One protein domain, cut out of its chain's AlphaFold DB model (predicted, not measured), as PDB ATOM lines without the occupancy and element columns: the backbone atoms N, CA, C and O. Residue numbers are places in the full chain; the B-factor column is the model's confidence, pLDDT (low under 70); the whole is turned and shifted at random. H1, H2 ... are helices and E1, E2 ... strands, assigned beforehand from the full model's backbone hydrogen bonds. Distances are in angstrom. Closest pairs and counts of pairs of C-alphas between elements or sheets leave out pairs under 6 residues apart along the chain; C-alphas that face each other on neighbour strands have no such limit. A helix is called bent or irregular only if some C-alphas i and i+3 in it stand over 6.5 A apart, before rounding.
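AT A GLANCE: This is residues 347 to 510 of the 735 residues of the protein "Rab-GAP TBC domain-containing protein" of Pythium brassicum (UniProt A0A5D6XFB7). A hairpin of two strands, E2 and E3, reaches out as an arm from one end of a body of helices, in whose core H5 and H8 cross, with H2, H3 and H4 packed around them. H1 lies at the far end from the hairpin. The printed part has 164 residues with nine named helices and three named strands, in the order H1 H2 H3 E1 H4 H5 H6 E2 E3 H7 H8 H9; the class is mostly helix, and the sheet, order E2 - E3, is antiparallel. The whole is compact, with a radius of gyration of the C-alphas of 17.0 A, and its outline is elongated, spanning 58 by 33 by 29 A.

IN THESE COORDINATES: Find C-alpha 448 at (163.222, -14.353, 174.802); from there E2 runs 12.4 A to residue 452, and E3, residues 462 to 466, runs 12.3 A. Before them come H1, residues 347 to 361, 21.0 A, starting at (144.077, -51.253, 172.212); H2, 366 to 374; H3, 380 to 395, 22.5 A; E1, 396 to 398; H4, 401 to 412, 16.5 A; H5, 418 to 433, 23.3 A; and H6, 435 to 440. After them look for H7, 482 to 486; H8, 491 to 504, 19.7 A; and H9, 506 to 510, ending at C-alpha 510, (162.197, -23.542, 160.352).

HOW THE PARTS SIT: In the hairpin E2 and E3, N 450 and O 464 are 2.9 A apart, within hydrogen-bond range. E1 pairs with no named strand. Go next to the hubs, H5 and H8: they touch at a steep tilt of 58 degrees, the same way, the closest C-alphas being Val 427 and Tyr 495, 5.1 A. H5 is irregular, C-alphas 419 and 422 being 8.2 A apart. H4 and H5 form a helical hairpin, touching at a shallow tilt of 26 degrees, opposite ways, closest at C-alphas 412 and 418, 4.3 A. Residues 386 to 393 of H3 touch H5, about perpendicular at 89 degrees, closest at C-alphas 389 and 430, 5.3 A. H2 touches residues 497 to 501 of H8, closest at C-alphas 374 and 500, 6.5 A. H6 and H7 each only just touch H8, with 3 pairs of C-alphas within 8 A, while H9 and H8 meet only through their link. H1 and H2 are apart. Every O i to N i+4 pair is within hydrogen-bond range in H1, H2, H3, H4, H6 and H8; H5 has 9 of 12, and H7 and H9 each have 0 of 1 but 2 of 2 O i to N i+3 pairs.

THE WHOLE: The two C-alphas farthest apart, Leu 361 and Leu 458, are 59.9 A apart. The printed part has no cut, and the link from E3 to H7, residues 467 to 481, is long. Confidence is low, under 70, at residues 347 to 366 and 451 to 463; the mean pLDDT of the printed part is 81.8.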
ATOM      1  N   VAL A 347     143.402 -52.240 173.062       32.56
ATOM      2  CA  VAL A 347     144.077 -51.253 172.212       32.56
ATOM      3  C   VAL A 347     145.594 -51.457 172.263       32.56
ATOM      4  O   VAL A 347     146.232 -51.581 171.221       32.56
ATOM      5  N   ARG A 348     146.171 -51.643 173.458       34.62
ATOM      6  CA  ARG A 348     147.592 -51.990 173.614       34.62
ATOM      7  C   ARG A 348     147.965 -53.295 172.908       34.62
ATOM      8  O   ARG A 348     149.048 -53.350 172.336       34.62
ATOM      9  N   SER A 349     147.105 -54.321 172.898       33.12
ATOM     10  CA  SER A 349     147.408 -55.572 172.182       33.12
ATOM     11  C   SER A 349     147.343 -55.422 170.660       33.12
ATOM     12  O   SER A 349     148.180 -55.992 169.967       33.12
ATOM     13  N   ILE A 350     146.400 -54.635 170.133       35.56
ATOM     14  CA  ILE A 350     146.274 -54.352 168.691       35.56
ATOM     15  C   ILE A 350     147.448 -53.489 168.206       35.56
ATOM     16  O   ILE A 350     148.042 -53.760 167.161       35.56
ATOM     17  N   CYS A 351     147.861 -52.499 168.999       34.75
ATOM     18  CA  CYS A 351     149.041 -51.692 168.708       34.75
ATOM     19  C   CYS A 351     150.334 -52.500 168.864       34.75
ATOM     20  O   CYS A 351     151.246 -52.322 168.066       34.75
ATOM     21  N   ALA A 352     150.412 -53.440 169.813       36.06
ATOM     22  CA  ALA A 352     151.528 -54.381 169.916       36.06
ATOM     23  C   ALA A 352     151.603 -55.342 168.712       36.06
ATOM     24  O   ALA A 352     152.698 -55.671 168.263       36.06
ATOM     25  N   GLN A 353     150.464 -55.750 168.148       37.09
ATOM     26  CA  GLN A 353     150.404 -56.558 166.922       37.09
ATOM     27  C   GLN A 353     150.791 -55.753 165.673       37.09
ATOM     28  O   GLN A 353     151.561 -56.240 164.850       37.09
ATOM     29  N   SER A 354     150.347 -54.498 165.562       36.62
ATOM     30  CA  SER A 354     150.776 -53.584 164.487       36.62
ATOM     31  C   SER A 354     152.274 -53.248 164.594       36.62
ATOM     32  O   SER A 354     152.978 -53.184 163.589       36.62
ATOM     33  N   ARG A 355     152.787 -53.134 165.828       45.00
ATOM     34  CA  ARG A 355     154.207 -52.959 166.180       45.00
ATOM     35  C   ARG A 355     155.064 -54.170 165.792       45.00
ATOM     36  O   ARG A 355     156.161 -53.979 165.276       45.00
ATOM     37  N   ALA A 356     154.567 -55.394 165.990       39.59
ATOM     38  CA  ALA A 356     155.223 -56.612 165.507       39.59
ATOM     39  C   ALA A 356     155.237 -56.667 163.969       39.59
ATOM     40  O   ALA A 356     156.273 -56.909 163.370       39.59
ATOM     41  N   SER A 357     154.127 -56.307 163.321       39.84
ATOM     42  CA  SER A 357     154.027 -56.289 161.855       39.84
ATOM     43  C   SER A 357     154.995 -55.293 161.188       39.84
ATOM     44  O   SER A 357     155.635 -55.632 160.196       39.84
ATOM     45  N   LEU A 358     155.164 -54.082 161.742       43.44
ATOM     46  CA  LEU A 358     156.111 -53.077 161.225       43.44
ATOM     47  C   LEU A 358     157.580 -53.465 161.451       43.44
ATOM     48  O   LEU A 358     158.419 -53.223 160.583       43.44
ATOM     49  N   SER A 359     157.888 -54.089 162.591       41.62
ATOM     50  CA  SER A 359     159.233 -54.613 162.870       41.62
ATOM     51  C   SER A 359     159.568 -55.861 162.042       41.62
ATOM     52  O   SER A 359     160.716 -56.026 161.646       41.62
ATOM     53  N   ASP A 360     158.573 -56.679 161.687       41.12
ATOM     54  CA  ASP A 360     158.735 -57.838 160.800       41.12
ATOM     55  C   ASP A 360     158.843 -57.449 159.307       41.12
ATOM     56  O   ASP A 360     159.484 -58.161 158.524       41.12
ATOM     57  N   LEU A 361     158.254 -56.315 158.895       44.88
ATOM     58  CA  LEU A 361     158.387 -55.753 157.538       44.88
ATOM     59  C   LEU A 361     159.768 -55.115 157.297       44.88
ATOM     60  O   LEU A 361     160.315 -55.210 156.196       44.88
ATOM     61  N   LEU A 362     160.357 -54.512 158.330       47.09
ATOM     62  CA  LEU A 362     161.707 -53.946 158.322       47.09
ATOM     63  C   LEU A 362     162.698 -55.007 158.828       47.09
ATOM     64  O   LEU A 362     163.072 -55.021 159.992       47.09
ATOM     65  N   GLN A 363     163.135 -55.920 157.955       42.69
ATOM     66  CA  GLN A 363     163.998 -57.081 158.271       42.69
ATOM     67  C   GLN A 363     165.437 -56.768 158.778       42.69
ATOM     68  O   GLN A 363     166.348 -57.573 158.587       42.69
ATOM     69  N   CYS A 364     165.668 -55.630 159.442       46.00
ATOM     70  CA  CYS A 364     166.870 -55.251 160.199       46.00
ATOM     71  C   CYS A 364     166.475 -54.314 161.359       46.00
ATOM     72  O   CYS A 364     165.498 -53.582 161.222       46.00
ATOM     73  N   PRO A 365     167.220 -54.256 162.481       62.69
ATOM     74  CA  PRO A 365     166.911 -53.327 163.567       62.69
ATOM     75  C   PRO A 365     167.222 -51.879 163.144       62.69
ATOM     76  O   PRO A 365     168.288 -51.344 163.444       62.69
ATOM     77  N   THR A 366     166.285 -51.233 162.440       66.88
ATOM     78  CA  THR A 366     166.389 -49.861 161.908       66.88
ATOM     79  C   THR A 366     166.865 -48.862 162.968       66.88
ATOM     80  O   THR A 366     167.722 -48.027 162.687       66.88
ATOM     81  N   HIS A 367     166.429 -49.021 164.222       77.44
ATOM     82  CA  HIS A 367     166.862 -48.200 165.357       77.44
ATOM     83  C   HIS A 367     168.389 -48.220 165.595       77.44
ATOM     84  O   HIS A 367     168.982 -47.189 165.909       77.44
ATOM     85  N   GLN A 368     169.062 -49.361 165.397       77.88
ATOM     86  CA  GLN A 368     170.519 -49.471 165.567       77.88
ATOM     87  C   GLN A 368     171.271 -48.739 164.458       77.88
ATOM     88  O   GLN A 368     172.278 -48.083 164.724       77.88
ATOM     89  N   ILE A 369     170.767 -48.829 163.226       79.88
ATOM     90  CA  ILE A 369     171.344 -48.142 162.066       79.88
ATOM     91  C   ILE A 369     171.242 -46.630 162.263       79.88
ATOM     92  O   ILE A 369     172.221 -45.919 162.048       79.88
ATOM     93  N   TRP A 370     170.094 -46.145 162.739       86.31
ATOM     94  CA  TRP A 370     169.887 -44.729 163.031       86.31
ATOM     95  C   TRP A 370     170.804 -44.232 164.142       86.31
ATOM     96  O   TRP A 370     171.464 -43.212 163.961       86.31
ATOM     97  N   ASN A 371     170.929 -44.977 165.243       85.75
ATOM     98  CA  ASN A 371     171.867 -44.631 166.312       85.75
ATOM     99  C   ASN A 371     173.302 -44.499 165.785       85.75
ATOM    100  O   ASN A 371     173.986 -43.523 166.086       85.75
ATOM    101  N   GLN A 372     173.750 -45.429 164.939       85.25
ATOM    102  CA  GLN A 372     175.087 -45.367 164.344       85.25
ATOM    103  C   GLN A 372     175.244 -44.205 163.355       85.25
ATOM    104  O   GLN A 372     176.228 -43.472 163.433       85.25
ATOM    105  N   ALA A 373     174.286 -44.008 162.449       83.19
ATOM    106  CA  ALA A 373     174.335 -42.956 161.431       83.19
ATOM    107  C   ALA A 373     174.263 -41.539 162.031       83.19
ATOM    108  O   ALA A 373     174.882 -40.598 161.525       83.19
ATOM    109  N   LEU A 374     173.531 -41.389 163.136       87.38
ATOM    110  CA  LEU A 374     173.402 -40.138 163.879       87.38
ATOM    111  C   LEU A 374     174.498 -39.950 164.936       87.38
ATOM    112  O   LEU A 374     174.585 -38.872 165.521       87.38
ATOM    113  N   GLY A 375     175.341 -40.960 165.178       88.25
ATOM    114  CA  GLY A 375     176.374 -40.922 166.218       88.25
ATOM    115  C   GLY A 375     175.802 -40.861 167.639       88.25
ATOM    116  O   GLY A 375     176.426 -40.291 168.533       88.25
ATOM    117  N   VAL A 376     174.601 -41.403 167.846       89.69
ATOM    118  CA  VAL A 376     173.921 -41.428 169.140       89.69
ATOM    119  C   VAL A 376     174.365 -42.659 169.922       89.69
ATOM    120  O   VAL A 376     174.202 -43.800 169.488       89.69
ATOM    121  N   HIS A 377     174.916 -42.415 171.110       85.12
ATOM    122  CA  HIS A 377     175.323 -43.454 172.045       85.12
ATOM    123  C   HIS A 377     174.555 -43.297 173.359       85.12
ATOM    124  O   HIS A 377     174.729 -42.321 174.087       85.12
ATOM    125  N   CYS A 378     173.706 -44.276 173.661       84.50
ATOM    126  CA  CYS A 378     172.864 -44.313 174.855       84.50
ATOM    127  C   CYS A 378     173.668 -44.756 176.093       84.50
ATOM    128  O   CYS A 378     173.490 -45.863 176.600       84.50
ATOM    129  N   THR A 379     174.602 -43.917 176.551       91.38
ATOM    130  CA  THR A 379     175.461 -44.218 177.711       91.38
ATOM    131  C   THR A 379     174.767 -43.947 179.050       91.38
ATOM    132  O   THR A 379     173.701 -43.328 179.120       91.38
ATOM    133  N   THR A 380     175.380 -44.391 180.153       91.88
ATOM    134  CA  THR A 380     174.883 -44.110 181.509       91.88
ATOM    135  C   THR A 380     174.884 -42.611 181.819       91.88
ATOM    136  O   THR A 380     173.934 -42.119 182.427       91.88
ATOM    137  N   GLU A 381     175.888 -41.868 181.356       92.44
ATOM    138  CA  GLU A 381     175.977 -40.412 181.516       92.44
ATOM    139  C   GLU A 381     174.851 -39.706 180.759       92.44
ATOM    140  O   GLU A 381     174.209 -38.806 181.297       92.44
ATOM    141  N   ALA A 382     174.550 -40.153 179.535       92.44
ATOM    142  CA  ALA A 382     173.421 -39.634 178.771       92.44
ATOM    143  C   ALA A 382     172.095 -39.881 179.513       92.44
ATOM    144  O   ALA A 382     171.229 -39.003 179.555       92.44
ATOM    145  N   LYS A 383     171.930 -41.050 180.143       94.19
ATOM    146  CA  LYS A 383     170.722 -41.372 180.919       94.19
ATOM    147  C   LYS A 383     170.576 -40.471 182.144       94.19
ATOM    148  O   LYS A 383     169.483 -39.972 182.402       94.19
ATOM    149  N   GLN A 384     171.669 -40.218 182.860       96.12
ATOM    150  CA  GLN A 384     171.693 -39.268 183.978       96.12
ATOM    151  C   GLN A 384     171.382 -37.843 183.512       96.12
ATOM    152  O   GLN A 384     170.636 -37.128 184.178       96.12
ATOM    153  N   TYR A 385     171.893 -37.445 182.346       96.44
ATOM    154  CA  TYR A 385     171.584 -36.153 181.742       96.44
ATOM    155  C   TYR A 385     170.082 -35.996 181.474       96.44
ATOM    156  O   TYR A 385     169.478 -35.018 181.908       96.44
ATOM    157  N   PHE A 386     169.456 -36.996 180.847       96.94
ATOM    158  CA  PHE A 386     168.011 -37.007 180.600       96.94
ATOM    159  C   PHE A 386     167.190 -36.946 181.894       96.94
ATOM    160  O   PHE A 386     166.230 -36.184 181.989       96.94
ATOM    161  N   GLN A 387     167.595 -37.686 182.929       96.50
ATOM    162  CA  GLN A 387     166.969 -37.608 184.253       96.50
ATOM    163  C   GLN A 387     167.116 -36.214 184.880       96.50
ATOM    164  O   GLN A 387     166.176 -35.718 185.499       96.50
ATOM    165  N   GLY A 388     168.260 -35.555 184.683       97.06
ATOM    166  CA  GLY A 388     168.478 -34.169 185.094       97.06
ATOM    167  C   GLY A 388     167.534 -33.190 184.392       97.06
ATOM    168  O   GLY A 388     166.998 -32.294 185.042       97.06
ATOM    169  N   LEU A 389     167.270 -33.380 183.096       96.81
ATOM    170  CA  LEU A 389     166.272 -32.592 182.364       96.81
ATOM    171  C   LEU A 389     164.860 -32.833 182.909       96.81
ATOM    172  O   LEU A 389     164.138 -31.873 183.169       96.81
ATOM    173  N   ALA A 390     164.483 -34.089 183.157       95.00
ATOM    174  CA  ALA A 390     163.189 -34.426 183.751       95.00
ATOM    175  C   ALA A 390     163.010 -33.793 185.146       95.00
ATOM    176  O   ALA A 390     161.946 -33.256 185.457       95.00
ATOM    177  N   ALA A 391     164.067 -33.766 185.964       95.12
ATOM    178  CA  ALA A 391     164.053 -33.069 187.247       95.12
ATOM    179  C   ALA A 391     163.850 -31.551 187.082       95.12
ATOM    180  O   ALA A 391     163.119 -30.943 187.861       95.12
ATOM    181  N   GLN A 392     164.433 -30.933 186.049       93.56
ATOM    182  CA  GLN A 392     164.206 -29.515 185.746       93.56
ATOM    183  C   GLN A 392     162.779 -29.226 185.276       93.56
ATOM    184  O   GLN A 392     162.244 -28.172 185.619       93.56
ATOM    185  N   VAL A 393     162.159 -30.133 184.513       93.56
ATOM    186  CA  VAL A 393     160.733 -30.039 184.151       93.56
ATOM    187  C   VAL A 393     159.870 -30.036 185.413       93.56
ATOM    188  O   VAL A 393     158.994 -29.191 185.547       93.56
ATOM    189  N   ALA A 394     160.159 -30.922 186.369       91.00
ATOM    190  CA  ALA A 394     159.433 -30.966 187.637       91.00
ATOM    191  C   ALA A 394     159.669 -29.710 188.497       91.00
ATOM    192  O   ALA A 394     158.751 -29.236 189.162       91.00
ATOM    193  N   GLN A 395     160.885 -29.159 188.482       90.38
ATOM    194  CA  GLN A 395     161.278 -28.038 189.338       90.38
ATOM    195  C   GLN A 395     160.811 -26.666 188.825       90.38
ATOM    196  O   GLN A 395     160.536 -25.781 189.634       90.38
ATOM    197  N   TRP A 396     160.753 -26.458 187.509       88.50
ATOM    198  CA  TRP A 396     160.483 -25.149 186.908       88.50
ATOM    199  C   TRP A 396     159.369 -25.240 185.877       88.50
ATOM    200  O   TRP A 396     159.461 -26.038 184.943       88.50
ATOM    201  N   LYS A 397     158.379 -24.351 185.995       89.56
ATOM    202  CA  LYS A 397     157.311 -24.175 185.011       89.56
ATOM    203  C   LYS A 397     157.593 -22.938 184.161       89.56
ATOM    204  O   LYS A 397     157.690 -21.828 184.687       89.56
ATOM    205  N   TYR A 398     157.716 -23.129 182.853       89.38
ATOM    206  CA  TYR A 398     157.894 -22.051 181.880       89.38
ATOM    207  C   TYR A 398     156.555 -21.725 181.226       89.38
ATOM    208  O   TYR A 398     155.701 -22.596 181.066       89.38
ATOM    209  N   LEU A 399     156.372 -20.471 180.810       86.69
ATOM    210  CA  LEU A 399     155.151 -20.067 180.110       86.69
ATOM    211  C   LEU A 399     154.946 -20.854 178.803       86.69
ATOM    212  O   LEU A 399     153.818 -21.184 178.454       86.69
ATOM    213  N   THR A 400     156.037 -21.206 178.122       89.75
ATOM    214  CA  THR A 400     156.018 -21.995 176.882       89.75
ATOM    215  C   THR A 400     155.557 -23.438 177.066       89.75
ATOM    216  O   THR A 400     155.182 -24.066 176.081       89.75
ATOM    217  N   ASP A 401     155.581 -23.981 178.289       91.31
ATOM    218  CA  ASP A 401     155.229 -25.385 178.540       91.31
ATOM    219  C   ASP A 401     153.790 -25.681 178.119       91.31
ATOM    220  O   ASP A 401     153.534 -26.678 177.451       91.31
ATOM    221  N   ASP A 402     152.862 -24.777 178.443       86.81
ATOM    222  CA  ASP A 402     151.442 -24.953 178.132       86.81
ATOM    223  C   ASP A 402     151.205 -25.006 176.602       86.81
ATOM    224  O   ASP A 402     150.287 -25.682 176.143       86.81
ATOM    225  N   MET A 403     152.065 -24.364 175.799       87.00
ATOM    226  CA  MET A 403     151.995 -24.392 174.331       87.00
ATOM    227  C   MET A 403     152.612 -25.654 173.720       87.00
ATOM    228  O   MET A 403     152.069 -26.189 172.758       87.00
ATOM    229  N   TYR A 404     153.704 -26.172 174.286       91.00
ATOM    230  CA  TYR A 404     154.220 -27.490 173.896       91.00
ATOM    231  C   TYR A 404     153.225 -28.606 174.220       91.00
ATOM    232  O   TYR A 404     153.038 -29.521 173.423       91.00
ATOM    233  N   LEU A 405     152.565 -28.514 175.377       90.81
ATOM    234  CA  LEU A 405     151.511 -29.445 175.771       90.81
ATOM    235  C   LEU A 405     150.287 -29.351 174.852       90.81
ATOM    236  O   LEU A 405     149.658 -30.370 174.586       90.81
ATOM    237  N   LEU A 406     149.971 -28.163 174.332       88.25
ATOM    238  CA  LEU A 406     148.923 -28.003 173.325       88.25
ATOM    239  C   LEU A 406     149.281 -28.706 172.005       88.25
ATOM    240  O   LEU A 406     148.444 -29.424 171.467       88.25
ATOM    241  N   ASP A 407     150.510 -28.541 171.506       89.38
ATOM    242  CA  ASP A 407     150.976 -29.239 170.291       89.38
ATOM    243  C   ASP A 407     150.954 -30.768 170.484       89.38
ATOM    244  O   ASP A 407     150.535 -31.519 169.605       89.38
ATOM    245  N   LEU A 408     151.326 -31.238 171.682       91.00
ATOM    246  CA  LEU A 408     151.218 -32.647 172.068       91.00
ATOM    247  C   LEU A 408     149.767 -33.135 172.023       91.00
ATOM    248  O   LEU A 408     149.502 -34.192 171.458       91.00
ATOM    249  N   GLN A 409     148.825 -32.367 172.577       88.06
ATOM    250  CA  GLN A 409     147.402 -32.712 172.535       88.06
ATOM    251  C   GLN A 409     146.890 -32.847 171.099       88.06
ATOM    252  O   GLN A 409     146.251 -33.847 170.791       88.06
ATOM    253  N   GLN A 410     147.249 -31.919 170.208       85.56
ATOM    254  CA  GLN A 410     146.870 -32.011 168.794       85.56
ATOM    255  C   GLN A 410     147.443 -33.259 168.113       85.56
ATOM    256  O   GLN A 410     146.754 -33.907 167.328       85.56
ATOM    257  N   ALA A 411     148.678 -33.648 168.442       85.88
ATOM    258  CA  ALA A 411     149.257 -34.891 167.942       85.88
ATOM    259  C   ALA A 411     148.523 -36.139 168.475       85.88
ATOM    260  O   ALA A 411     148.417 -37.136 167.762       85.88
ATOM    261  N   PHE A 412     148.001 -36.103 169.705       84.25
ATOM    262  CA  PHE A 412     147.272 -37.222 170.320       84.25
ATOM    263  C   PHE A 412     145.805 -37.320 169.912       84.25
ATOM    264  O   PHE A 412     145.221 -38.393 170.061       84.25
ATOM    265  N   ASP A 413     145.225 -36.255 169.362       79.94
ATOM    266  CA  ASP A 413     143.902 -36.316 168.738       79.94
ATOM    267  C   ASP A 413     143.913 -37.211 167.477       79.94
ATOM    268  O   ASP A 413     142.868 -37.710 167.052       79.94
ATOM    269  N   SER A 414     145.096 -37.489 166.908       77.81
ATOM    270  CA  SER A 414     145.284 -38.534 165.899       77.81
ATOM    271  C   SER A 414     145.222 -39.942 166.510       77.81
ATOM    272  O   SER A 414     145.856 -40.249 167.526       77.81
ATOM    273  N   SER A 415     144.537 -40.852 165.808       79.19
ATOM    274  CA  SER A 415     144.486 -42.283 166.136       79.19
ATOM    275  C   SER A 415     145.848 -42.974 166.140       79.19
ATOM    276  O   SER A 415     145.970 -44.078 166.669       79.19
ATOM    277  N   ASP A 416     146.869 -42.357 165.557       84.69
ATOM    278  CA  ASP A 416     148.147 -43.011 165.316       84.69
ATOM    279  C   ASP A 416     149.122 -42.840 166.487       84.69
ATOM    280  O   ASP A 416     149.947 -43.723 166.742       84.69
ATOM    281  N   TYR A 417     149.018 -41.735 167.234       88.31
ATOM    282  CA  TYR A 417     150.035 -41.347 168.219       88.31
ATOM    283  C   TYR A 417     149.566 -41.355 169.674       88.31
ATOM    284  O   TYR A 417     150.415 -41.364 170.568       88.31
ATOM    285  N   PHE A 418     148.258 -41.431 169.946       87.94
ATOM    286  CA  PHE A 418     147.721 -41.418 171.318       87.94
ATOM    287  C   PHE A 418     148.333 -42.503 172.227       87.94
ATOM    288  O   PHE A 418     148.456 -42.329 173.436       87.94
ATOM    289  N   VAL A 419     148.767 -43.634 171.657       88.56
ATOM    290  CA  VAL A 419     149.389 -44.733 172.415       88.56
ATOM    291  C   VAL A 419     150.772 -44.399 172.976       88.56
ATOM    292  O   VAL A 419     151.251 -45.114 173.859       88.56
ATOM    293  N   PHE A 420     151.412 -43.342 172.475       91.56
ATOM    294  CA  PHE A 420     152.740 -42.892 172.890       91.56
ATOM    295  C   PHE A 420     152.694 -41.645 173.771       91.56
ATOM    296  O   PHE A 420     153.740 -41.033 173.976       91.56
ATOM    297  N   GLN A 421     151.523 -41.281 174.303       90.50
ATOM    298  CA  GLN A 421     151.316 -40.044 175.055       90.50
ATOM    299  C   GLN A 421     152.401 -39.788 176.108       90.50
ATOM    300  O   GLN A 421     153.158 -38.826 175.990       90.50
ATOM    301  N   ASP A 422     152.560 -40.707 177.061       90.44
ATOM    302  CA  ASP A 422     153.540 -40.570 178.148       90.44
ATOM    303  C   ASP A 422     154.993 -40.494 177.633       90.44
ATOM    304  O   ASP A 422     155.852 -39.838 178.225       90.44
ATOM    305  N   HIS A 423     155.284 -41.174 176.517       91.62
ATOM    306  CA  HIS A 423     156.630 -41.221 175.945       91.62
ATOM    307  C   HIS A 423     156.972 -39.897 175.263       91.62
ATOM    308  O   HIS A 423     158.023 -39.315 175.534       91.62
ATOM    309  N   LEU A 424     156.075 -39.408 174.407       94.88
ATOM    310  CA  LEU A 424     156.256 -38.160 173.674       94.88
ATOM    311  C   LEU A 424     156.207 -36.952 174.606       94.88
ATOM    312  O   LEU A 424     157.032 -36.056 174.450       94.88
ATOM    313  N   GLU A 425     155.349 -36.954 175.626       95.75
ATOM    314  CA  GLU A 425     155.352 -35.905 176.648       95.75
ATOM    315  C   GLU A 425     156.708 -35.840 177.363       95.75
ATOM    316  O   GLU A 425     157.330 -34.781 177.417       95.75
ATOM    317  N   SER A 426     157.237 -36.979 177.824       96.19
ATOM    318  CA  SER A 426     158.553 -37.032 178.472       96.19
ATOM    319  C   SER A 426     159.679 -36.509 177.568       96.19
ATOM    320  O   SER A 426     160.526 -35.734 178.018       96.19
ATOM    321  N   VAL A 427     159.673 -36.889 176.287       97.75
ATOM    322  CA  VAL A 427     160.675 -36.479 175.289       97.75
ATOM    323  C   VAL A 427     160.602 -34.984 174.993       97.75
ATOM    324  O   VAL A 427     161.626 -34.300 175.030       97.75
ATOM    325  N   ILE A 428     159.408 -34.468 174.704       97.50
ATOM    326  CA  ILE A 428     159.206 -33.070 174.318       97.50
ATOM    327  C   ILE A 428     159.452 -32.153 175.512       97.50
ATOM    328  O   ILE A 428     160.157 -31.154 175.378       97.50
ATOM    329  N   MET A 429     158.995 -32.525 176.709       96.56
ATOM    330  CA  MET A 429     159.269 -31.741 177.910       96.56
ATOM    331  C   MET A 429     160.761 -31.732 178.257       96.56
ATOM    332  O   MET A 429     161.293 -30.665 178.568       96.56
ATOM    333  N   ALA A 430     161.482 -32.851 178.122       97.38
ATOM    334  CA  ALA A 430     162.941 -32.856 178.261       97.38
ATOM    335  C   ALA A 430     163.620 -31.966 177.204       97.38
ATOM    336  O   ALA A 430     164.546 -31.218 177.526       97.38
ATOM    337  N   PHE A 431     163.127 -31.984 175.962       97.69
ATOM    338  CA  PHE A 431     163.616 -31.130 174.880       97.69
ATOM    339  C   PHE A 431     163.501 -29.647 175.208       97.69
ATOM    340  O   PHE A 431     164.452 -28.923 174.941       97.69
ATOM    341  N   THR A 432     162.424 -29.190 175.851       95.56
ATOM    342  CA  THR A 432     162.284 -27.773 176.240       95.56
ATOM    343  C   THR A 432     163.386 -27.283 177.190       95.56
ATOM    344  O   THR A 432     163.721 -26.099 177.186       95.56
ATOM    345  N   ARG A 433     163.958 -28.173 178.012       95.06
ATOM    346  CA  ARG A 433     164.960 -27.838 179.038       95.06
ATOM    347  C   ARG A 433     166.401 -27.948 178.542       95.06
ATOM    348  O   ARG A 433     167.316 -27.495 179.229       95.06
ATOM    349  N   ASP A 434     166.627 -28.545 177.377       95.94
ATOM    350  CA  ASP A 434     167.976 -28.868 176.926       95.94
ATOM    351  C   ASP A 434     168.690 -27.687 176.250       95.94
ATOM    352  O   ASP A 434     168.570 -27.456 175.047       95.94
ATOM    353  N   SER A 435     169.531 -26.992 177.019       93.50
ATOM    354  CA  SER A 435     170.419 -25.934 176.512       93.50
ATOM    355  C   SER A 435     171.459 -26.390 175.473       93.50
ATOM    356  O   SER A 435     171.982 -25.549 174.738       93.50
ATOM    357  N   PHE A 436     171.745 -27.693 175.345       95.06
ATOM    358  CA  PHE A 436     172.557 -28.222 174.244       95.06
ATOM    359  C   PHE A 436     171.912 -27.891 172.899       95.06
ATOM    360  O   PHE A 436     172.613 -27.504 171.966       95.06
ATOM    361  N   VAL A 437     170.582 -27.985 172.803       95.62
ATOM    362  CA  VAL A 437     169.847 -27.665 171.574       95.62
ATOM    363  C   VAL A 437     170.073 -26.206 171.193       95.62
ATOM    364  O   VAL A 437     170.431 -25.944 170.050       95.62
ATOM    365  N   HIS A 438     169.991 -25.279 172.152       92.38
ATOM    366  CA  HIS A 438     170.207 -23.849 171.900       92.38
ATOM    367  C   HIS A 438     171.587 -23.552 171.292       92.38
ATOM    368  O   HIS A 438     171.730 -22.653 170.467       92.38
ATOM    369  N   GLN A 439     172.607 -24.312 171.700       91.00
ATOM    370  CA  GLN A 439     173.991 -24.119 171.265       91.00
ATOM    371  C   GLN A 439     174.305 -24.752 169.903       91.00
ATOM    372  O   GLN A 439     175.253 -24.320 169.248       91.00
ATOM    373  N   HIS A 440     173.556 -25.778 169.492       94.19
ATOM    374  CA  HIS A 440     173.901 -26.596 168.323       94.19
ATOM    375  C   HIS A 440     172.872 -26.524 167.190       94.19
ATOM    376  O   HIS A 440     173.242 -26.727 166.034       94.19
ATOM    377  N   ALA A 441     171.599 -26.260 167.489       93.56
ATOM    378  CA  ALA A 441     170.562 -26.093 166.477       93.56
ATOM    379  C   ALA A 441     170.662 -24.718 165.802       93.56
ATOM    380  O   ALA A 441     171.146 -23.744 166.386       93.56
ATOM    381  N   LEU A 442     170.156 -24.621 164.570       91.44
ATOM    382  CA  LEU A 442     169.923 -23.312 163.971       91.44
ATOM    383  C   LEU A 442     168.839 -22.574 164.756       91.44
ATOM    384  O   LEU A 442     167.850 -23.172 165.171       91.44
ATOM    385  N   GLN A 443     169.023 -21.268 164.935       85.69
ATOM    386  CA  GLN A 443     167.996 -20.414 165.526       85.69
ATOM    387  C   GLN A 443     166.838 -20.288 164.532       85.69
ATOM    388  O   GLN A 443     167.040 -19.852 163.395       85.69
ATOM    389  N   VAL A 444     165.654 -20.724 164.959       82.25
ATOM    390  CA  VAL A 444     164.446 -20.826 164.122       82.25
ATOM    391  C   VAL A 444     163.460 -19.681 164.356       82.25
ATOM    392  O   VAL A 444     162.655 -19.364 163.487       82.25
ATOM    393  N   ASN A 445     163.517 -19.050 165.527       83.69
ATOM    394  CA  ASN A 445     162.628 -17.972 165.941       83.69
ATOM    395  C   ASN A 445     163.321 -17.066 166.970       83.69
ATOM    396  O   ASN A 445     164.489 -17.266 167.320       83.69
ATOM    397  N   GLY A 446     162.626 -16.019 167.409       77.19
ATOM    398  CA  GLY A 446     163.180 -15.042 168.332       77.19
ATOM    399  C   GLY A 446     163.386 -15.603 169.735       77.19
ATOM    400  O   GLY A 446     162.447 -16.030 170.393       77.19
ATOM    401  N   THR A 447     164.604 -15.511 170.267       79.94
ATOM    402  CA  THR A 447     164.853 -15.869 171.670       79.94
ATOM    403  C   THR A 447     164.308 -14.799 172.617       79.94
ATOM    404  O   THR A 447     164.592 -13.610 172.425       79.94
ATOM    405  N   VAL A 448     163.614 -15.215 173.677       81.88
ATOM    406  CA  VAL A 448     163.222 -14.353 174.802       81.88
ATOM    407  C   VAL A 448     164.210 -14.555 175.949       81.88
ATOM    408  O   VAL A 448     164.589 -15.684 176.255       81.88
ATOM    409  N   ARG A 449     164.638 -13.470 176.598       82.56
ATOM    410  CA  ARG A 449     165.450 -13.528 177.821       82.56
ATOM    411  C   ARG A 449     164.609 -13.084 179.004       82.56
ATOM    412  O   ARG A 449     163.900 -12.086 178.901       82.56
ATOM    413  N   ALA A 450     164.712 -13.789 180.122       72.62
ATOM    414  CA  ALA A 450     164.150 -13.323 181.381       72.62
ATOM    415  C   ALA A 450     165.132 -13.497 182.526       72.62
ATOM    416  O   ALA A 450     165.981 -14.387 182.526       72.62
ATOM    417  N   THR A 451     164.955 -12.672 183.546       64.94
ATOM    418  CA  THR A 451     165.689 -12.811 184.791       64.94
ATOM    419  C   THR A 451     165.027 -13.877 185.654       64.94
ATOM    420  O   THR A 451     163.868 -13.732 186.047       64.94
ATOM    421  N   ARG A 452     165.757 -14.943 185.993       59.56
ATOM    422  CA  ARG A 452     165.259 -15.924 186.962       59.56
ATOM    423  C   ARG A 452     165.400 -15.345 188.368       59.56
ATOM    424  O   ARG A 452     166.504 -14.980 188.768       59.56
ATOM    425  N   ALA A 453     164.301 -15.264 189.118       52.53
ATOM    426  CA  ALA A 453     164.372 -14.959 190.543       52.53
ATOM    427  C   ALA A 453     165.105 -16.120 191.231       52.53
ATOM    428  O   ALA A 453     164.593 -17.238 191.296       52.53
ATOM    429  N   ALA A 454     166.346 -15.885 191.659       49.28
ATOM    430  CA  ALA A 454     167.034 -16.824 192.525       49.28
ATOM    431  C   ALA A 454     166.238 -16.915 193.831       49.28
ATOM    432  O   ALA A 454     165.799 -15.900 194.365       49.28
ATOM    433  N   SER A 455     166.067 -18.126 194.354       48.69
ATOM    434  CA  SER A 455     165.484 -18.362 195.679       48.69
ATOM    435  C   SER A 455     166.344 -17.808 196.826       48.69
ATOM    436  O   SER A 455     166.008 -18.019 197.984       48.69
ATOM    437  N   ASP A 456     167.460 -17.149 196.510       40.50
ATOM    438  CA  ASP A 456     168.453 -16.666 197.455       40.50
ATOM    439  C   ASP A 456     168.935 -15.281 196.995       40.50
ATOM    440  O   ASP A 456     169.496 -15.141 195.904       40.50
ATOM    441  N   GLU A 457     168.695 -14.243 197.803       44.41
ATOM    442  CA  GLU A 457     168.987 -12.826 197.499       44.41
ATOM    443  C   GLU A 457     170.493 -12.531 197.303       44.41
ATOM    444  O   GLU A 457     170.879 -11.418 196.947       44.41
ATOM    445  N   LEU A 458     171.353 -13.536 197.496       44.19
ATOM    446  CA  LEU A 458     172.815 -13.449 197.445       44.19
ATOM    447  C   LEU A 458     173.438 -13.905 196.114       44.19
ATOM    448  O   LEU A 458     174.626 -13.661 195.892       44.19
ATOM    449  N   VAL A 459     172.677 -14.530 195.207       44.47
ATOM    450  CA  VAL A 459     173.183 -14.965 193.893       44.47
ATOM    451  C   VAL A 459     172.557 -14.091 192.812       44.47
ATOM    452  O   VAL A 459     171.350 -14.119 192.592       44.47
ATOM    453  N   GLY A 460     173.390 -13.273 192.167       46.62
ATOM    454  CA  GLY A 460     172.968 -12.259 191.206       46.62
ATOM    455  C   GLY A 460     171.976 -12.758 190.148       46.62
ATOM    456  O   GLY A 460     172.016 -13.908 189.714       46.62
ATOM    457  N   LYS A 461     171.100 -11.843 189.722       51.62
ATOM    458  CA  LYS A 461     170.147 -11.999 188.614       51.62
ATOM    459  C   LYS A 461     170.834 -12.639 187.400       51.62
ATOM    460  O   LYS A 461     171.681 -12.007 186.775       51.62
ATOM    461  N   GLN A 462     170.481 -13.884 187.078       57.91
ATOM    462  CA  GLN A 462     170.929 -14.542 185.851       57.91
ATOM    463  C   GLN A 462     169.871 -14.356 184.765       57.91
ATOM    464  O   GLN A 462     168.702 -14.701 184.964       57.91
ATOM    465  N   ASP A 463     170.300 -13.825 183.621       67.31
ATOM    466  CA  ASP A 463     169.498 -13.820 182.403       67.31
ATOM    467  C   ASP A 463     169.473 -15.232 181.817       67.31
ATOM    468  O   ASP A 463     170.510 -15.813 181.495       67.31
ATOM    469  N   VAL A 464     168.272 -15.783 181.685       82.06
ATOM    470  CA  VAL A 464     168.012 -17.122 181.158       82.06
ATOM    471  C   VAL A 464     167.242 -16.993 179.847       82.06
ATOM    472  O   VAL A 464     166.328 -16.174 179.730       82.06
ATOM    473  N   VAL A 465     167.621 -17.795 178.851       87.25
ATOM    474  CA  VAL A 465     166.893 -17.918 177.578       87.25
ATOM    475  C   VAL A 465     165.643 -18.770 177.791       87.25
ATOM    476  O   VAL A 465     165.697 -19.791 178.476       87.25
ATOM    477  N   ILE A 466     164.519 -18.340 177.220       87.12
ATOM    478  CA  ILE A 466     163.222 -18.995 177.368       87.12
ATOM    479  C   ILE A 466     162.669 -19.382 175.996       87.12
ATOM    480  O   ILE A 466     162.481 -18.492 175.163       87.12
ATOM    481  N   PRO A 467     162.341 -20.670 175.788       91.50
ATOM    482  CA  PRO A 467     162.678 -21.814 176.648       91.50
ATOM    483  C   PRO A 467     164.197 -22.096 176.653       91.50
ATOM    484  O   PRO A 467     164.908 -21.598 175.779       91.50
ATOM    485  N   PRO A 468     164.730 -22.877 177.615       92.81
ATOM    486  CA  PRO A 468     166.170 -23.158 177.709       92.81
ATOM    487  C   PRO A 468     166.813 -23.756 176.450       92.81
ATOM    488  O   PRO A 468     167.998 -23.537 176.204       92.81
ATOM    489  N   ASN A 469     166.045 -24.488 175.643       93.50
ATOM    490  CA  ASN A 469     166.480 -25.007 174.342       93.50
ATOM    491  C   ASN A 469     166.548 -23.948 173.225       93.50
ATOM    492  O   ASN A 469     167.053 -24.243 172.144       93.50
ATOM    493  N   GLY A 470     166.063 -22.730 173.475       91.69
ATOM    494  CA  GLY A 470     166.058 -21.614 172.535       91.69
ATOM    495  C   GLY A 470     165.046 -21.718 171.396       91.69
ATOM    496  O   GLY A 470     165.181 -20.976 170.432       91.69
ATOM    497  N   VAL A 471     164.068 -22.621 171.476       92.62
ATOM    498  CA  VAL A 471     163.066 -22.830 170.421       92.62
ATOM    499  C   VAL A 471     161.709 -22.394 170.948       92.62
ATOM    500  O   VAL A 471     161.122 -23.097 171.758       92.62
ATOM    501  N   LEU A 472     161.159 -21.266 170.505       90.88
ATOM    502  CA  LEU A 472     159.769 -20.946 170.848       90.88
ATOM    503  C   LEU A 472     158.802 -22.004 170.261       90.88
ATOM    504  O   LEU A 472     159.045 -22.470 169.145       90.88
ATOM    505  N   PRO A 473     157.737 -22.399 170.988       89.25
ATOM    506  CA  PRO A 473     156.734 -23.349 170.505       89.25
ATOM    507  C   PRO A 473     156.074 -22.920 169.188       89.25
ATOM    508  O   PRO A 473     155.678 -21.765 169.042       89.25
ATOM    509  N   PHE A 474     155.884 -23.872 168.277       89.38
ATOM    510  CA  PHE A 474     155.137 -23.708 167.030       89.38
ATOM    511  C   PHE A 474     154.367 -24.980 166.696       89.38
ATOM    512  O   PHE A 474     154.749 -26.062 167.146       89.38
ATOM    513  N   GLY A 475     153.299 -24.837 165.910       87.31
ATOM    514  CA  GLY A 475     152.456 -25.966 165.520       87.31
ATOM    515  C   GLY A 475     153.219 -26.988 164.674       87.31
ATOM    516  O   GLY A 475     153.876 -26.629 163.695       87.31
ATOM    517  N   GLY A 476     153.128 -28.266 165.045       88.81
ATOM    518  CA  GLY A 476     153.751 -29.378 164.326       88.81
ATOM    519  C   GLY A 476     155.171 -29.732 164.776       88.81
ATOM    520  O   GLY A 476     155.783 -30.625 164.187       88.81
ATOM    521  N   LEU A 477     155.711 -29.113 165.831       93.25
ATOM    522  CA  LEU A 477     157.025 -29.477 166.376       93.25
ATOM    523  C   LEU A 477     157.042 -30.925 166.882       93.25
ATOM    524  O   LEU A 477     158.004 -31.659 166.637       93.25
ATOM    525  N   VAL A 478     155.975 -31.355 167.558       93.94
ATOM    526  CA  VAL A 478     155.821 -32.725 168.072       93.94
ATOM    527  C   VAL A 478     155.848 -33.751 166.939       93.94
ATOM    528  O   VAL A 478     156.368 -34.856 167.114       93.94
ATOM    529  N   MET A 479     155.385 -33.375 165.745       94.25
ATOM    530  CA  MET A 479     155.345 -34.256 164.577       94.25
ATOM    531  C   MET A 479     156.740 -34.621 164.048       94.25
ATOM    532  O   MET A 479     156.875 -35.611 163.332       94.25
ATOM    533  N   TYR A 480     157.803 -33.924 164.461       96.06
ATOM    534  CA  TYR A 480     159.182 -34.353 164.204       96.06
ATOM    535  C   TYR A 480     159.664 -35.493 165.117       96.06
ATOM    536  O   TYR A 480     160.644 -36.167 164.790       96.06
ATOM    537  N   ALA A 481     159.013 -35.701 166.263       96.62
ATOM    538  CA  ALA A 481     159.326 -36.769 167.213       96.62
ATOM    539  C   ALA A 481     158.347 -37.946 167.108       96.62
ATOM    540  O   ALA A 481     158.749 -39.095 167.289       96.62
ATOM    541  N   ALA A 482     157.077 -37.676 166.799       95.25
ATOM    542  CA  ALA A 482     155.998 -38.656 166.893       95.25
ATOM    543  C   ALA A 482     156.228 -39.944 166.070       95.25
ATOM    544  O   ALA A 482     156.124 -41.028 166.653       95.25
ATOM    545  N   PRO A 483     156.652 -39.897 164.787       94.81
ATOM    546  CA  PRO A 483     156.941 -41.115 164.020       94.81
ATOM    547  C   PRO A 483     158.075 -41.963 164.614       94.81
ATOM    548  O   PRO A 483     158.064 -43.188 164.501       94.81
ATOM    549  N   LEU A 484     159.046 -41.339 165.293       94.44
ATOM    550  CA  LEU A 484     160.187 -42.040 165.891       94.44
ATOM    551  C   LEU A 484     159.774 -42.923 167.075       94.44
ATOM    552  O   LEU A 484     160.479 -43.885 167.383       94.44
ATOM    553  N   ALA A 485     158.627 -42.658 167.709       93.69
ATOM    554  CA  ALA A 485     158.104 -43.481 168.801       93.69
ATOM    555  C   ALA A 485     157.749 -44.917 168.359       93.69
ATOM    556  O   ALA A 485     157.679 -45.830 169.183       93.69
ATOM    557  N   PHE A 486     157.589 -45.150 167.050       91.12
ATOM    558  CA  PHE A 486     157.445 -46.495 166.492       91.12
ATOM    559  C   PHE A 486     158.776 -47.256 166.389       91.12
ATOM    560  O   PHE A 486     158.761 -48.486 166.358       91.12
ATOM    561  N   LEU A 487     159.913 -46.550 166.360       89.88
ATOM    562  CA  LEU A 487     161.256 -47.136 166.264       89.88
ATOM    563  C   LEU A 487     161.945 -47.290 167.626       89.88
ATOM    564  O   LEU A 487     162.689 -48.250 167.817       89.88
ATOM    565  N   PHE A 488     161.715 -46.358 168.556       89.81
ATOM    566  CA  PHE A 488     162.390 -46.309 169.855       89.81
ATOM    567  C   PHE A 488     161.386 -46.465 170.994       89.81
ATOM    568  O   PHE A 488     160.425 -45.709 171.100       89.81
ATOM    569  N   HIS A 489     161.624 -47.456 171.851       84.94
ATOM    570  CA  HIS A 489     160.694 -47.822 172.923       84.94
ATOM    571  C   HIS A 489     160.943 -47.062 174.224       84.94
ATOM    572  O   HIS A 489     160.011 -46.831 174.981       84.94
ATOM    573  N   GLU A 490     162.184 -46.667 174.482       90.50
ATOM    574  CA  GLU A 490     162.551 -45.937 175.689       90.50
ATOM    575  C   GLU A 490     162.546 -44.432 175.406       90.50
ATOM    576  O   GLU A 490     163.237 -43.976 174.492       90.50
ATOM    577  N   SER A 491     161.839 -43.639 176.222       94.12
ATOM    578  CA  SER A 491     161.786 -42.170 176.082       94.12
ATOM    579  C   SER A 491     163.178 -41.537 176.067       94.12
ATOM    580  O   SER A 491     163.423 -40.573 175.353       94.12
ATOM    581  N   PHE A 492     164.115 -42.118 176.819       94.06
ATOM    582  CA  PHE A 492     165.517 -41.719 176.822       94.06
ATOM    583  C   PHE A 492     166.170 -41.879 175.440       94.06
ATOM    584  O   PHE A 492     166.748 -40.926 174.927       94.06
ATOM    585  N   GLU A 493     166.067 -43.051 174.813       93.56
ATOM    586  CA  GLU A 493     166.685 -43.299 173.502       93.56
ATOM    587  C   GLU A 493     166.020 -42.460 172.410       93.56
ATOM    588  O   GLU A 493     166.702 -41.787 171.632       93.56
ATOM    589  N   LEU A 494     164.685 -42.436 172.423       95.81
ATOM    590  CA  LEU A 494     163.866 -41.619 171.536       95.81
ATOM    591  C   LEU A 494     164.280 -40.147 171.607       95.81
ATOM    592  O   LEU A 494     164.457 -39.500 170.576       95.81
ATOM    593  N   TYR A 495     164.499 -39.630 172.815       97.69
ATOM    594  CA  TYR A 495     164.922 -38.255 173.026       97.69
ATOM    595  C   TYR A 495     166.274 -37.938 172.380       97.69
ATOM    596  O   TYR A 495     166.387 -36.931 171.683       97.69
ATOM    597  N   PHE A 496     167.304 -38.770 172.570       96.88
ATOM    598  CA  PHE A 496     168.624 -38.473 172.001       96.88
ATOM    599  C   PHE A 496     168.638 -38.568 170.474       96.88
ATOM    600  O   PHE A 496     169.328 -37.779 169.825       96.88
ATOM    601  N   VAL A 497     167.845 -39.472 169.900       96.44
ATOM    602  CA  VAL A 497     167.663 -39.567 168.447       96.44
ATOM    603  C   VAL A 497     166.893 -38.364 167.918       96.44
ATOM    604  O   VAL A 497     167.355 -37.719 166.977       96.44
ATOM    605  N   PHE A 498     165.778 -38.002 168.554       97.75
ATOM    606  CA  PHE A 498     165.018 -36.804 168.209       97.75
ATOM    607  C   PHE A 498     165.891 -35.547 168.287       97.75
ATOM    608  O   PHE A 498     165.929 -34.767 167.339       97.75
ATOM    609  N   ARG A 499     166.668 -35.381 169.362       97.56
ATOM    610  CA  ARG A 499     167.596 -34.261 169.532       97.56
ATOM    611  C   ARG A 499     168.629 -34.199 168.410       97.56
ATOM    612  O   ARG A 499     168.867 -33.122 167.866       97.56
ATOM    613  N   ALA A 500     169.236 -35.332 168.056       96.81
ATOM    614  CA  ALA A 500     170.209 -35.404 166.968       96.81
ATOM    615  C   ALA A 500     169.576 -35.035 165.617       96.81
ATOM    616  O   ALA A 500     170.137 -34.227 164.877       96.81
ATOM    617  N   MET A 501     168.385 -35.565 165.327       97.06
ATOM    618  CA  MET A 501     167.621 -35.237 164.122       97.06
ATOM    619  C   MET A 501     167.229 -33.756 164.084       97.06
ATOM    620  O   MET A 501     167.372 -33.105 163.052       97.06
ATOM    621  N   TYR A 502     166.794 -33.189 165.209       97.75
ATOM    622  CA  TYR A 502     166.380 -31.793 165.286       97.75
ATOM    623  C   TYR A 502     167.545 -30.835 165.024       97.75
ATOM    624  O   TYR A 502     167.462 -29.951 164.170       97.75
ATOM    625  N   VAL A 503     168.663 -31.045 165.721       96.31
ATOM    626  CA  VAL A 503     169.873 -30.229 165.568       96.31
ATOM    627  C   VAL A 503     170.418 -30.317 164.141       96.31
ATOM    628  O   VAL A 503     170.755 -29.295 163.550       96.31
ATOM    629  N   ARG A 504     170.477 -31.522 163.564       95.25
ATOM    630  CA  ARG A 504     171.103 -31.757 162.254       95.25
ATOM    631  C   ARG A 504     170.201 -31.399 161.070       95.25
ATOM    632  O   ARG A 504     170.705 -30.922 160.051       95.25
ATOM    633  N   TYR A 505     168.892 -31.616 161.200       95.88
ATOM    634  CA  TYR A 505     167.934 -31.561 160.094       95.88
ATOM    635  C   TYR A 505     166.743 -30.637 160.376       95.88
ATOM    636  O   TYR A 505     166.546 -29.674 159.639       95.88
ATOM    637  N   TRP A 506     165.957 -30.877 161.430       96.31
ATOM    638  CA  TRP A 506     164.640 -30.227 161.583       96.31
ATOM    639  C   TRP A 506     164.694 -28.738 161.931       96.31
ATOM    640  O   TRP A 506     163.830 -27.975 161.502       96.31
ATOM    641  N   SER A 507     165.749 -28.282 162.611       95.38
ATOM    642  CA  SER A 507     165.979 -26.846 162.823       95.38
ATOM    643  C   SER A 507     166.152 -26.088 161.500       95.38
ATOM    644  O   SER A 507     165.730 -24.942 161.376       95.38
ATOM    645  N   LYS A 508     166.677 -26.735 160.452       95.44
ATOM    646  CA  LYS A 508     166.837 -26.122 159.126       95.44
ATOM    647  C   LYS A 508     165.503 -25.868 158.425       95.44
ATOM    648  O   LYS A 508     165.406 -24.919 157.652       95.44
ATOM    649  N   LEU A 509     164.479 -26.669 158.725       95.12
ATOM    650  CA  LEU A 509     163.138 -26.549 158.141       95.12
ATOM    651  C   LEU A 509     162.345 -25.355 158.686       95.12
ATOM    652  O   LEU A 509     161.289 -25.037 158.157       95.12
ATOM    653  N   ASN A 510     162.863 -24.674 159.710       92.56
ATOM    654  CA  ASN A 510     162.197 -23.542 160.352       92.56
ATOM    655  C   ASN A 510     163.093 -22.290 160.430       92.56
ATOM    656  O   ASN A 510     162.704 -21.295 161.029       92.56
TER     657      ASN A 510